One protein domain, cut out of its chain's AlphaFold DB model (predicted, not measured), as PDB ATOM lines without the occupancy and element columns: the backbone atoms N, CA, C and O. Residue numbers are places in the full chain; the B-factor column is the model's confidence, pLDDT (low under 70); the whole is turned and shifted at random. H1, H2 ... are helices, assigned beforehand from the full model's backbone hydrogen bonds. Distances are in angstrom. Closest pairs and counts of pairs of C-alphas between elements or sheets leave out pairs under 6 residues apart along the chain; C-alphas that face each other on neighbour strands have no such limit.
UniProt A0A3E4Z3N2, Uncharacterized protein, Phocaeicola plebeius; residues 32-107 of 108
ATOM      1  N   GLU A  32     143.911 135.525 187.405       97.44
ATOM      2  CA  GLU A  32     143.553 135.369 188.818       97.44
ATOM      3  C   GLU A  32     143.235 133.900 189.146       97.44
ATOM      4  O   GLU A  32     143.800 133.342 190.088       97.44
ATOM      5  N   ASP A  33     142.419 133.230 188.326       97.75
ATOM      6  CA  ASP A  33     142.105 131.803 188.468       97.75
ATOM      7  C   ASP A  33     143.367 130.935 188.409       97.75
ATOM      8  O   ASP A  33     143.536 130.021 189.221       97.75
ATOM      9  N   TYR A  34     144.266 131.211 187.459       98.00
ATOM     10  CA  TYR A  34     145.516 130.466 187.320       98.00
ATOM     11  C   TYR A  34     146.433 130.662 188.528       98.00
ATOM     12  O   TYR A  34     146.930 129.681 189.081       98.00
ATOM     13  N   THR A  35     146.598 131.904 188.983       97.75
ATOM     14  CA  THR A  35     147.390 132.243 190.177       97.75
ATOM     15  C   THR A  35     146.841 131.533 191.416       97.75
ATOM     16  O   THR A  35     147.574 130.822 192.104       97.75
ATOM     17  N   ASN A  36     145.526 131.616 191.640       97.06
ATOM     18  CA  ASN A  36     144.855 130.945 192.753       97.06
ATOM     19  C   ASN A  36     145.005 129.416 192.686       97.06
ATOM     20  O   ASN A  36     145.206 128.755 193.710       97.06
ATOM     21  N   ALA A  37     144.915 128.826 191.493       97.44
ATOM     22  CA  ALA A  37     145.099 127.390 191.318       97.44
ATOM     23  C   ALA A  37     146.547 126.961 191.603       97.44
ATOM     24  O   ALA A  37     146.771 125.952 192.277       97.44
ATOM     25  N   LEU A  38     147.532 127.742 191.150       97.19
ATOM     26  CA  LEU A  38     148.952 127.505 191.421       97.19
ATOM     27  C   LEU A  38     149.268 127.556 192.916       97.19
ATOM     28  O   LEU A  38     150.005 126.700 193.414       97.19
ATOM     29  N   ASP A  39     148.670 128.484 193.660       94.06
ATOM     30  CA  ASP A  39     148.856 128.583 195.110       94.06
ATOM     31  C   ASP A  39     148.388 127.332 195.859       94.06
ATOM     32  O   ASP A  39     148.969 126.983 196.888       94.06
ATOM     33  N   ASN A  40     147.421 126.603 195.303       94.25
ATOM     34  CA  ASN A  40     146.861 125.388 195.892       94.25
ATOM     35  C   ASN A  40     147.419 124.084 195.297       94.25
ATOM     36  O   ASN A  40     147.103 123.005 195.804       94.25
ATOM     37  N   ALA A  41     148.258 124.165 194.260       95.50
ATOM     38  CA  ALA A  41     148.825 122.996 193.600       95.50
ATOM     39  C   ALA A  41     149.703 122.170 194.557       95.50
ATOM     40  O   ALA A  41     150.546 122.715 195.282       95.50
ATOM     41  N   LYS A  42     149.517 120.847 194.528       93.25
ATOM     42  CA  LYS A  42     150.146 119.878 195.441       93.25
ATOM     43  C   LYS A  42     151.284 119.088 194.808       93.25
ATOM     44  O   LYS A  42     152.010 118.404 195.522       93.25
ATOM     45  N   SER A  43     151.425 119.129 193.485       95.06
ATOM     46  CA  SER A  43     152.468 118.395 192.764       95.06
ATOM     47  C   SER A  43     152.932 119.126 191.508       95.06
ATOM     48  O   SER A  43     152.243 119.991 190.966       95.06
ATOM     49  N   LYS A  44     154.105 118.742 190.991       93.81
ATOM     50  CA  LYS A  44     154.618 119.278 189.719       93.81
ATOM     51  C   LYS A  44     153.757 118.869 188.533       93.81
ATOM     52  O   LYS A  44     153.657 119.622 187.568       93.81
ATOM     53  N   GLU A  45     153.168 117.679 188.572       95.50
ATOM     54  CA  GLU A  45     152.237 117.194 187.556       95.50
ATOM     55  C   GLU A  45     150.986 118.074 187.511       95.50
ATOM     56  O   GLU A  45     150.550 118.444 186.422       95.50
ATOM     57  N   GLU A  46     150.465 118.472 188.675       96.19
ATOM     58  CA  GLU A  46     149.345 119.408 188.777       96.19
ATOM     59  C   GLU A  46     149.728 120.796 188.251       96.19
ATOM     60  O   GLU A  46     149.008 121.338 187.421       96.19
ATOM     61  N   VAL A  47     150.903 121.329 188.610       96.50
ATOM     62  CA  VAL A  47     151.392 122.612 188.060       96.50
ATOM     63  C   VAL A  47     151.503 122.566 186.530       96.50
ATOM     64  O   VAL A  47     151.055 123.486 185.848       96.50
ATOM     65  N   LYS A  48     152.047 121.482 185.959       96.81
ATOM     66  CA  LYS A  48     152.121 121.297 184.497       96.81
ATOM     67  C   LYS A  48     150.736 121.233 183.856       96.81
ATOM     68  O   LYS A  48     150.542 121.780 182.773       96.81
ATOM     69  N   PHE A  49     149.791 120.550 184.500       97.44
ATOM     70  CA  PHE A  49     148.414 120.470 184.028       97.44
ATOM     71  C   PHE A  49     147.738 121.847 184.040       97.44
ATOM     72  O   PHE A  49     147.177 122.252 183.023       97.44
ATOM     73  N   LEU A  50     147.858 122.588 185.145       97.88
ATOM     74  CA  LEU A  50     147.314 123.941 185.284       97.88
ATOM     75  C   LEU A  50     147.884 124.885 184.227       97.88
ATOM     76  O   LEU A  50     147.123 125.607 183.590       97.88
ATOM     77  N   LYS A  51     149.198 124.825 183.982       97.56
ATOM     78  CA  LYS A  51     149.845 125.604 182.923       97.56
ATOM     79  C   LYS A  51     149.264 125.297 181.547       97.56
ATOM     80  O   LYS A  51     148.929 126.212 180.806       97.56
ATOM     81  N   LYS A  52     149.103 124.014 181.217       97.81
ATOM     82  CA  LYS A  52     148.550 123.596 179.925       97.81
ATOM     83  C   LYS A  52     147.101 124.058 179.741       97.81
ATOM     84  O   LYS A  52     146.724 124.472 178.649       97.81
ATOM     85  N   GLU A  53     146.283 123.987 180.789       97.75
ATOM     86  CA  GLU A  53     144.906 124.493 180.739       97.75
ATOM     87  C   GLU A  53     144.856 126.025 180.653       97.75
ATOM     88  O   GLU A  53     144.011 126.557 179.936       97.75
ATOM     89  N   PHE A  54     145.772 126.734 181.321       97.44
ATOM     90  CA  PHE A  54     145.929 128.183 181.181       97.44
ATOM     91  C   PHE A  54     146.309 128.574 179.746       97.44
ATOM     92  O   PHE A  54     145.629 129.408 179.155       97.44
ATOM     93  N   GLU A  55     147.317 127.924 179.154       97.44
ATOM     94  CA  GLU A  55     147.739 128.140 177.760       97.44
ATOM     95  C   GLU A  55     146.583 127.884 176.784       97.44
ATOM     96  O   GLU A  55     146.253 128.749 175.978       97.44
ATOM     97  N   ARG A  56     145.879 126.755 176.932       97.94
ATOM     98  CA  ARG A  56     144.704 126.422 176.112       97.94
ATOM     99  C   ARG A  56     143.590 127.471 176.219       97.94
ATOM    100  O   ARG A  56     142.964 127.809 175.218       97.94
ATOM    101  N   LYS A  57     143.286 127.962 177.425       97.25
ATOM    102  CA  LYS A  57     142.287 129.030 177.611       97.25
ATOM    103  C   LYS A  57     142.773 130.363 177.033       97.25
ATOM    104  O   LYS A  57     141.955 131.116 176.511       97.25
ATOM    105  N   GLY A  58     144.078 130.629 177.098       96.19
ATOM    106  CA  GLY A  58     144.721 131.771 176.454       96.19
ATOM    107  C   GLY A  58     144.561 131.743 174.933       96.19
ATOM    108  O   GLY A  58     144.109 132.730 174.366       96.19
ATOM    109  N   GLU A  59     144.811 130.596 174.294       97.50
ATOM    110  CA  GLU A  59     144.591 130.397 172.849       97.50
ATOM    111  C   GLU A  59     143.127 130.654 172.458       97.50
ATOM    112  O   GLU A  59     142.844 131.346 171.485       97.50
ATOM    113  N   MET A  60     142.170 130.167 173.256       96.44
ATOM    114  CA  MET A  60     140.746 130.434 173.014       96.44
ATOM    115  C   MET A  60     140.397 131.926 173.111       96.44
ATOM    116  O   MET A  60     139.517 132.397 172.388       96.44
ATOM    117  N   LEU A  61     141.051 132.661 174.015       95.00
ATOM    118  CA  LEU A  61     140.862 134.101 174.160       95.00
ATOM    119  C   LEU A  61     141.508 134.871 172.999       95.00
ATOM    120  O   LEU A  61     140.918 135.834 172.513       95.00
ATOM    121  N   GLU A  62     142.671 134.429 172.519       94.19
ATOM    122  CA  GLU A  62     143.321 134.969 171.321       94.19
ATOM    123  C   GLU A  62     142.443 134.779 170.076       94.19
ATOM    124  O   GLU A  62     142.199 135.736 169.342       94.19
ATOM    125  N   ASP A  63     141.870 133.588 169.885       95.94
ATOM    126  CA  ASP A  63     140.908 133.315 168.812       95.94
ATOM    127  C   ASP A  63     139.672 134.229 168.883       95.94
ATOM    128  O   ASP A  63     139.160 134.682 167.855       95.94
ATOM    129  N   GLU A  64     139.172 134.513 170.091       93.75
ATOM    130  CA  GLU A  64     138.066 135.453 170.290       93.75
ATOM    131  C   GLU A  64     138.466 136.879 169.892       93.75
ATOM    132  O   GLU A  64     137.721 137.531 169.160       93.75
ATOM    133  N   VAL A  65     139.649 137.342 170.310       93.31
ATOM    134  CA  VAL A  65     140.190 138.653 169.916       93.31
ATOM    135  C   VAL A  65     140.342 138.752 168.404       93.31
ATOM    136  O   VAL A  65     139.904 139.744 167.824       93.31
ATOM    137  N   ASN A  66     140.882 137.722 167.752       93.31
ATOM    138  CA  ASN A  66     141.052 137.689 166.300       93.31
ATOM    139  C   ASN A  66     139.704 137.830 165.576       93.31
ATOM    140  O   ASN A  66     139.558 138.675 164.694       93.31
ATOM    141  N   ARG A  67     138.672 137.095 166.008       93.94
ATOM    142  CA  ARG A  67     137.311 137.222 165.445       93.94
ATOM    143  C   ARG A  67     136.705 138.607 165.672       93.94
ATOM    144  O   ARG A  67     135.993 139.127 164.809       93.94
ATOM    145  N   LEU A  68     136.957 139.213 166.831       93.19
ATOM    146  CA  LEU A  68     136.493 140.569 167.122       93.19
ATOM    147  C   LEU A  68     137.231 141.619 166.273       93.19
ATOM    148  O   LEU A  68     136.617 142.585 165.827       93.19
ATOM    149  N   GLN A  69     138.518 141.414 165.984       91.94
ATOM    150  CA  GLN A  69     139.275 142.262 165.059       91.94
ATOM    151  C   GLN A  69     138.761 142.135 163.622       91.94
ATOM    152  O   GLN A  69     138.535 143.150 162.964       91.94
ATOM    153  N   GLU A  70     138.511 140.913 163.146       92.88
ATOM    154  CA  GLU A  70     137.966 140.654 161.803       92.88
ATOM    155  C   GLU A  70     136.576 141.274 161.598       92.88
ATOM    156  O   GLU A  70     136.264 141.762 160.512       92.88
ATOM    157  N   SER A  71     135.745 141.282 162.644       91.88
ATOM    158  CA  SER A  71     134.413 141.904 162.621       91.88
ATOM    159  C   SER A  71     134.432 143.425 162.817       91.88
ATOM    160  O   SER A  71     133.412 144.074 162.593       91.88
ATOM    161  N   GLY A  72     135.578 144.006 163.185       88.94
ATOM    162  CA  GLY A  72     135.720 145.435 163.479       88.94
ATOM    163  C   GLY A  72     135.219 145.852 164.868       88.94
ATOM    164  O   GLY A  72     135.248 147.040 165.185       88.94
ATOM    165  N   ASP A  73     134.810 144.895 165.704       88.06
ATOM    166  CA  ASP A  73     134.318 145.109 167.073       88.06
ATOM    167  C   ASP A  73     135.449 145.237 168.113       88.06
ATOM    168  O   ASP A  73     135.194 145.463 169.301       88.06
ATOM    169  N   TYR A  74     136.704 145.088 167.682       88.69
ATOM    170  CA  TYR A  74     137.896 145.272 168.504       88.69
ATOM    171  C   TYR A  74     139.013 145.910 167.680       88.69
ATOM    172  O   TYR A  74     139.485 145.352 166.690       88.69
ATOM    173  N   SER A  75     139.429 147.113 168.064       90.25
ATOM    174  CA  SER A  75     140.400 147.896 167.304       90.25
ATOM    175  C   SER A  75     141.845 147.616 167.729       90.25
ATOM    176  O   SER A  75     142.130 147.079 168.800       90.25
ATOM    177  N   LEU A  76     142.800 148.068 166.910       89.12
ATOM    178  CA  LEU A  76     144.213 148.097 167.301       89.12
ATOM    179  C   LEU A  76     144.431 148.916 168.585       89.12
ATOM    180  O   LEU A  76     145.282 148.567 169.398       89.12
ATOM    181  N   LYS A  77     143.653 149.990 168.776       90.25
ATOM    182  CA  LYS A  77     143.716 150.809 169.987       90.25
ATOM    183  C   LYS A  77     143.257 150.015 171.210       90.25
ATOM    184  O   LYS A  77     143.939 150.062 172.221       90.25
ATOM    185  N   ASP A  78     142.181 149.236 171.098       90.69
ATOM    186  CA  ASP A  78     141.719 148.366 172.190       90.69
ATOM    187  C   ASP A  78     142.807 147.369 172.613       90.69
ATOM    188  O   ASP A  78     143.050 147.166 173.801       90.69
ATOM    189  N   MET A  79     143.534 146.810 171.641       87.94
ATOM    190  CA  MET A  79     144.685 145.946 171.907       87.94
ATOM    191  C   MET A  79     145.812 146.677 172.644       87.94
ATOM    192  O   MET A  79     146.389 146.139 173.587       87.94
ATOM    193  N   GLN A  80     146.138 147.898 172.216       89.50
ATOM    194  CA  GLN A  80     147.176 148.715 172.845       89.50
ATOM    195  C   GLN A  80     146.797 149.116 174.268       89.50
ATOM    196  O   GLN A  80     147.616 148.959 175.171       89.50
ATOM    197  N   ASP A  81     145.560 149.568 174.465       91.19
ATOM    198  CA  ASP A  81     145.025 149.958 175.767       91.19
ATOM    199  C   ASP A  81     145.067 148.764 176.738       91.19
ATOM    200  O   ASP A  81     145.468 148.920 177.889       91.19
ATOM    201  N   MET A  82     144.759 147.548 176.267       89.62
ATOM    202  CA  MET A  82     144.867 146.324 177.066       89.62
ATOM    203  C   MET A  82     146.315 145.950 177.407       89.62
ATOM    204  O   MET A  82     146.613 145.658 178.560       89.62
ATOM    205  N   MET A  83     147.236 145.971 176.437       86.31
ATOM    206  CA  MET A  83     148.654 145.660 176.688       86.31
ATOM    207  C   MET A  83     149.330 146.677 177.619       86.31
ATOM    208  O   MET A  83     150.323 146.364 178.277       86.31
ATOM    209  N   GLN A  84     148.824 147.910 177.644       90.69
ATOM    210  CA  GLN A  84     149.313 148.980 178.507       90.69
ATOM    211  C   GLN A  84     148.585 149.045 179.854       90.69
ATOM    212  O   GLN A  84     149.007 149.828 180.701       90.69
ATOM    213  N   ASP A  85     147.558 148.221 180.081       93.44
ATOM    214  CA  ASP A  85     146.825 148.178 181.344       93.44
ATOM    215  C   ASP A  85     147.755 147.695 182.472       93.44
ATOM    216  O   ASP A  85     148.209 146.550 182.503       93.44
ATOM    217  N   GLU A  86     148.083 148.606 183.392       94.38
ATOM    218  CA  GLU A  86     149.028 148.344 184.483       94.38
ATOM    219  C   GLU A  86     148.528 147.257 185.441       94.38
ATOM    220  O   GLU A  86     149.331 146.463 185.928       94.38
ATOM    221  N   LYS A  87     147.207 147.153 185.654       91.94
ATOM    222  CA  LYS A  87     146.636 146.092 186.492       91.94
ATOM    223  C   LYS A  87     146.851 144.733 185.829       91.94
ATOM    224  O   LYS A  87     147.244 143.777 186.494       91.94
ATOM    225  N   LEU A  88     146.627 144.644 184.518       93.19
ATOM    226  CA  LEU A  88     146.845 143.402 183.781       93.19
ATOM    227  C   LEU A  88     148.327 142.997 183.780       93.19
ATOM    228  O   LEU A  88     148.639 141.824 183.978       93.19
ATOM    229  N   LYS A  89     149.250 143.956 183.625       95.00
ATOM    230  CA  LYS A  89     150.696 143.694 183.740       95.00
ATOM    231  C   LYS A  89     151.081 143.165 185.118       95.00
ATOM    232  O   LYS A  89     151.851 142.211 185.200       95.00
ATOM    233  N   GLU A  90     150.548 143.763 186.180       96.38
ATOM    234  CA  GLU A  90     150.798 143.312 187.549       96.38
ATOM    235  C   GLU A  90     150.325 141.867 187.749       96.38
ATOM    236  O   GLU A  90     151.088 141.037 188.240       96.38
ATOM    237  N   LEU A  91     149.118 141.531 187.280       96.06
ATOM    238  CA  LEU A  91     148.581 140.167 187.347       96.06
ATOM    239  C   LEU A  91     149.432 139.156 186.570       96.06
ATOM    240  O   LEU A  91     149.628 138.032 187.027       96.06
ATOM    241  N   VAL A  92     149.981 139.544 185.415       94.75
ATOM    242  CA  VAL A  92     150.909 138.693 184.655       94.75
ATOM    243  C   VAL A  92     152.179 138.404 185.454       94.75
ATOM    244  O   VAL A  92     152.655 137.267 185.461       94.75
ATOM    245  N   GLU A  93     152.747 139.405 186.128       96.75
ATOM    246  CA  GLU A  93     153.928 139.195 186.970       96.75
ATOM    247  C   GLU A  93     153.606 138.345 188.207       96.75
ATOM    248  O   GLU A  93     154.360 137.418 188.510       96.75
ATOM    249  N   GLN A  94     152.454 138.565 188.849       96.88
ATOM    250  CA  GLN A  94     151.978 137.732 189.960       96.88
ATOM    251  C   GLN A  94     151.798 136.267 189.537       96.88
ATOM    252  O   GLN A  94     152.293 135.369 190.217       96.88
ATOM    253  N   ALA A  95     151.189 136.008 188.376       96.25
ATOM    254  CA  ALA A  95     151.026 134.655 187.846       96.25
ATOM    255  C   ALA A  95     152.380 133.969 187.576       96.25
ATOM    256  O   ALA A  95     152.566 132.793 187.903       96.25
ATOM    257  N   LYS A  96     153.364 134.699 187.028       96.25
ATOM    258  CA  LYS A  96     154.731 134.180 186.822       96.25
ATOM    259  C   LYS A  96     155.425 133.855 188.141       96.25
ATOM    260  O   LYS A  96     156.151 132.860 188.225       96.25
ATOM    261  N   GLU A  97     155.258 134.703 189.151       96.88
ATOM    262  CA  GLU A  97     155.813 134.476 190.482       96.88
ATOM    263  C   GLU A  97     155.160 133.262 191.153       96.88
ATOM    264  O   GLU A  97     155.873 132.370 191.620       96.88
ATOM    265  N   ALA A  98     153.830 133.164 191.107       96.25
ATOM    266  CA  ALA A  98     153.079 132.021 191.615       96.25
ATOM    267  C   ALA A  98     153.497 130.712 190.935       96.25
ATOM    268  O   ALA A  98     153.694 129.708 191.616       96.25
ATOM    269  N   GLU A  99     153.737 130.711 189.618       95.81
ATOM    270  CA  GLU A  99     154.203 129.515 188.904       95.81
ATOM    271  C   GLU A  99     155.577 129.067 189.427       95.81
ATOM    272  O   GLU A  99     155.786 127.890 189.742       95.81
ATOM    273  N   ARG A 100     156.518 130.008 189.585       95.44
ATOM    274  CA  ARG A 100     157.850 129.726 190.151       95.44
ATOM    275  C   ARG A 100     157.749 129.196 191.580       95.44
ATOM    276  O   ARG A 100     158.428 128.223 191.919       95.44
ATOM    277  N   ASN A 101     156.906 129.812 192.402       95.56
ATOM    278  CA  ASN A 101     156.698 129.424 193.792       95.56
ATOM    279  C   ASN A 101     156.060 128.037 193.895       95.56
ATOM    280  O   ASN A 101     156.555 127.203 194.651       95.56
ATOM    281  N   ALA A 102     155.053 127.739 193.075       95.62
ATOM    282  CA  ALA A 102     154.416 126.429 193.017       95.62
ATOM    283  C   ALA A 102     155.416 125.332 192.615       95.62
ATOM    284  O   ALA A 102     155.493 124.295 193.279       95.62
ATOM    285  N   TYR A 103     156.258 125.571 191.600       94.19
ATOM    286  CA  TYR A 103     157.323 124.634 191.222       94.19
ATOM    287  C   TYR A 103     158.363 124.426 192.324       94.19
ATOM    288  O   TYR A 103     158.890 123.320 192.452       94.19
ATOM    289  N   ASN A 104     158.689 125.467 193.093       93.38
ATOM    290  CA  ASN A 104     159.636 125.368 194.201       93.38
ATOM    291  C   ASN A 104     159.039 124.644 195.410       93.38
ATOM    292  O   ASN A 104     159.728 123.817 195.996       93.38
ATOM    293  N   ARG A 105     157.770 124.893 195.746       93.25
ATOM    294  CA  ARG A 105     157.054 124.195 196.821       93.25
ATOM    295  C   ARG A 105     156.880 122.711 196.509       93.25
ATOM    296  O   ARG A 105     157.144 121.874 197.356       93.25
ATOM    297  N   CYS A 106     156.510 122.372 195.276       89.19
ATOM    298  CA  CYS A 106     156.309 120.984 194.848       89.19
ATOM    299  C   CYS A 106     157.627 120.257 194.493       89.19
ATOM    300  O   CYS A 106     157.613 119.279 193.742       89.19
ATOM    301  N   LYS A 107     158.795 120.776 194.912       70.75
ATOM    302  CA  LYS A 107     160.087 120.080 194.755       70.75
ATOM    303  C   LYS A 107     160.341 119.027 195.830       70.75
ATOM    304  O   LYS A 107     161.235 118.215 195.590       70.75
TER     305      LYS A 107
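Overview. This is residues 32 to 107 of the 108 residues of an uncharacterized protein of Phocaeicola plebeius (UniProt A0A3E4Z3N2). The model is a long, open frame of helices: H2 makes one long side, H3 and H4 together run back along the other side, and the middle between residues 55 to 63 and residues 80 to 90 is empty. At one end H1 folds back beside the first part of H2 and packs on H4, so that H1, H2 and H4 meet there. The printed part has 76 residues, with four named helices in the order H1, H2, H3, H4 and no named strand, and its class is all helix. It is loose, with a radius of gyration of the C-alphas of 15.0 A, and spans 46 by 23 by 13 A.

Along the chain. Find C-alpha 32 at (143.553, 135.369, 188.818), where H1, residues 32 to 40, begins. H2, residues 44 to 71, starts at C-alpha 44 at (154.618, 119.278, 189.719) and runs 40.7 A. H3 takes residues 76 to 83. H4, residues 86 to 105, runs 28.3 A to C-alpha 105 at (157.054, 124.195, 196.821).

Arrangement. Look first at H1 and H2, a helical hairpin: they touch, closest at the C-alphas of Leu 38 and Val 47, 6.4 A, at a shallow tilt of 4 degrees, opposite ways. H1 touches H4 at the C-alphas of Thr 35 and Ala 95, their closest, 4.9 A. H2 touches H4 with residues 44 to 47 alone, closest at the C-alphas of Lys 44 and Tyr 103, 6.2 A. H3 is close to but not clearly touching H2 and H4, and apart from H1. In each of the four helices every O i to N i+4 pair is within hydrogen-bond range.

Size, cuts and confidence. The C-alphas of Gly 72 and Lys 107 are the two farthest apart, 47.1 A. The printed part has no cut, the three links are tight, and no printed residue is under 70 in pLDDT.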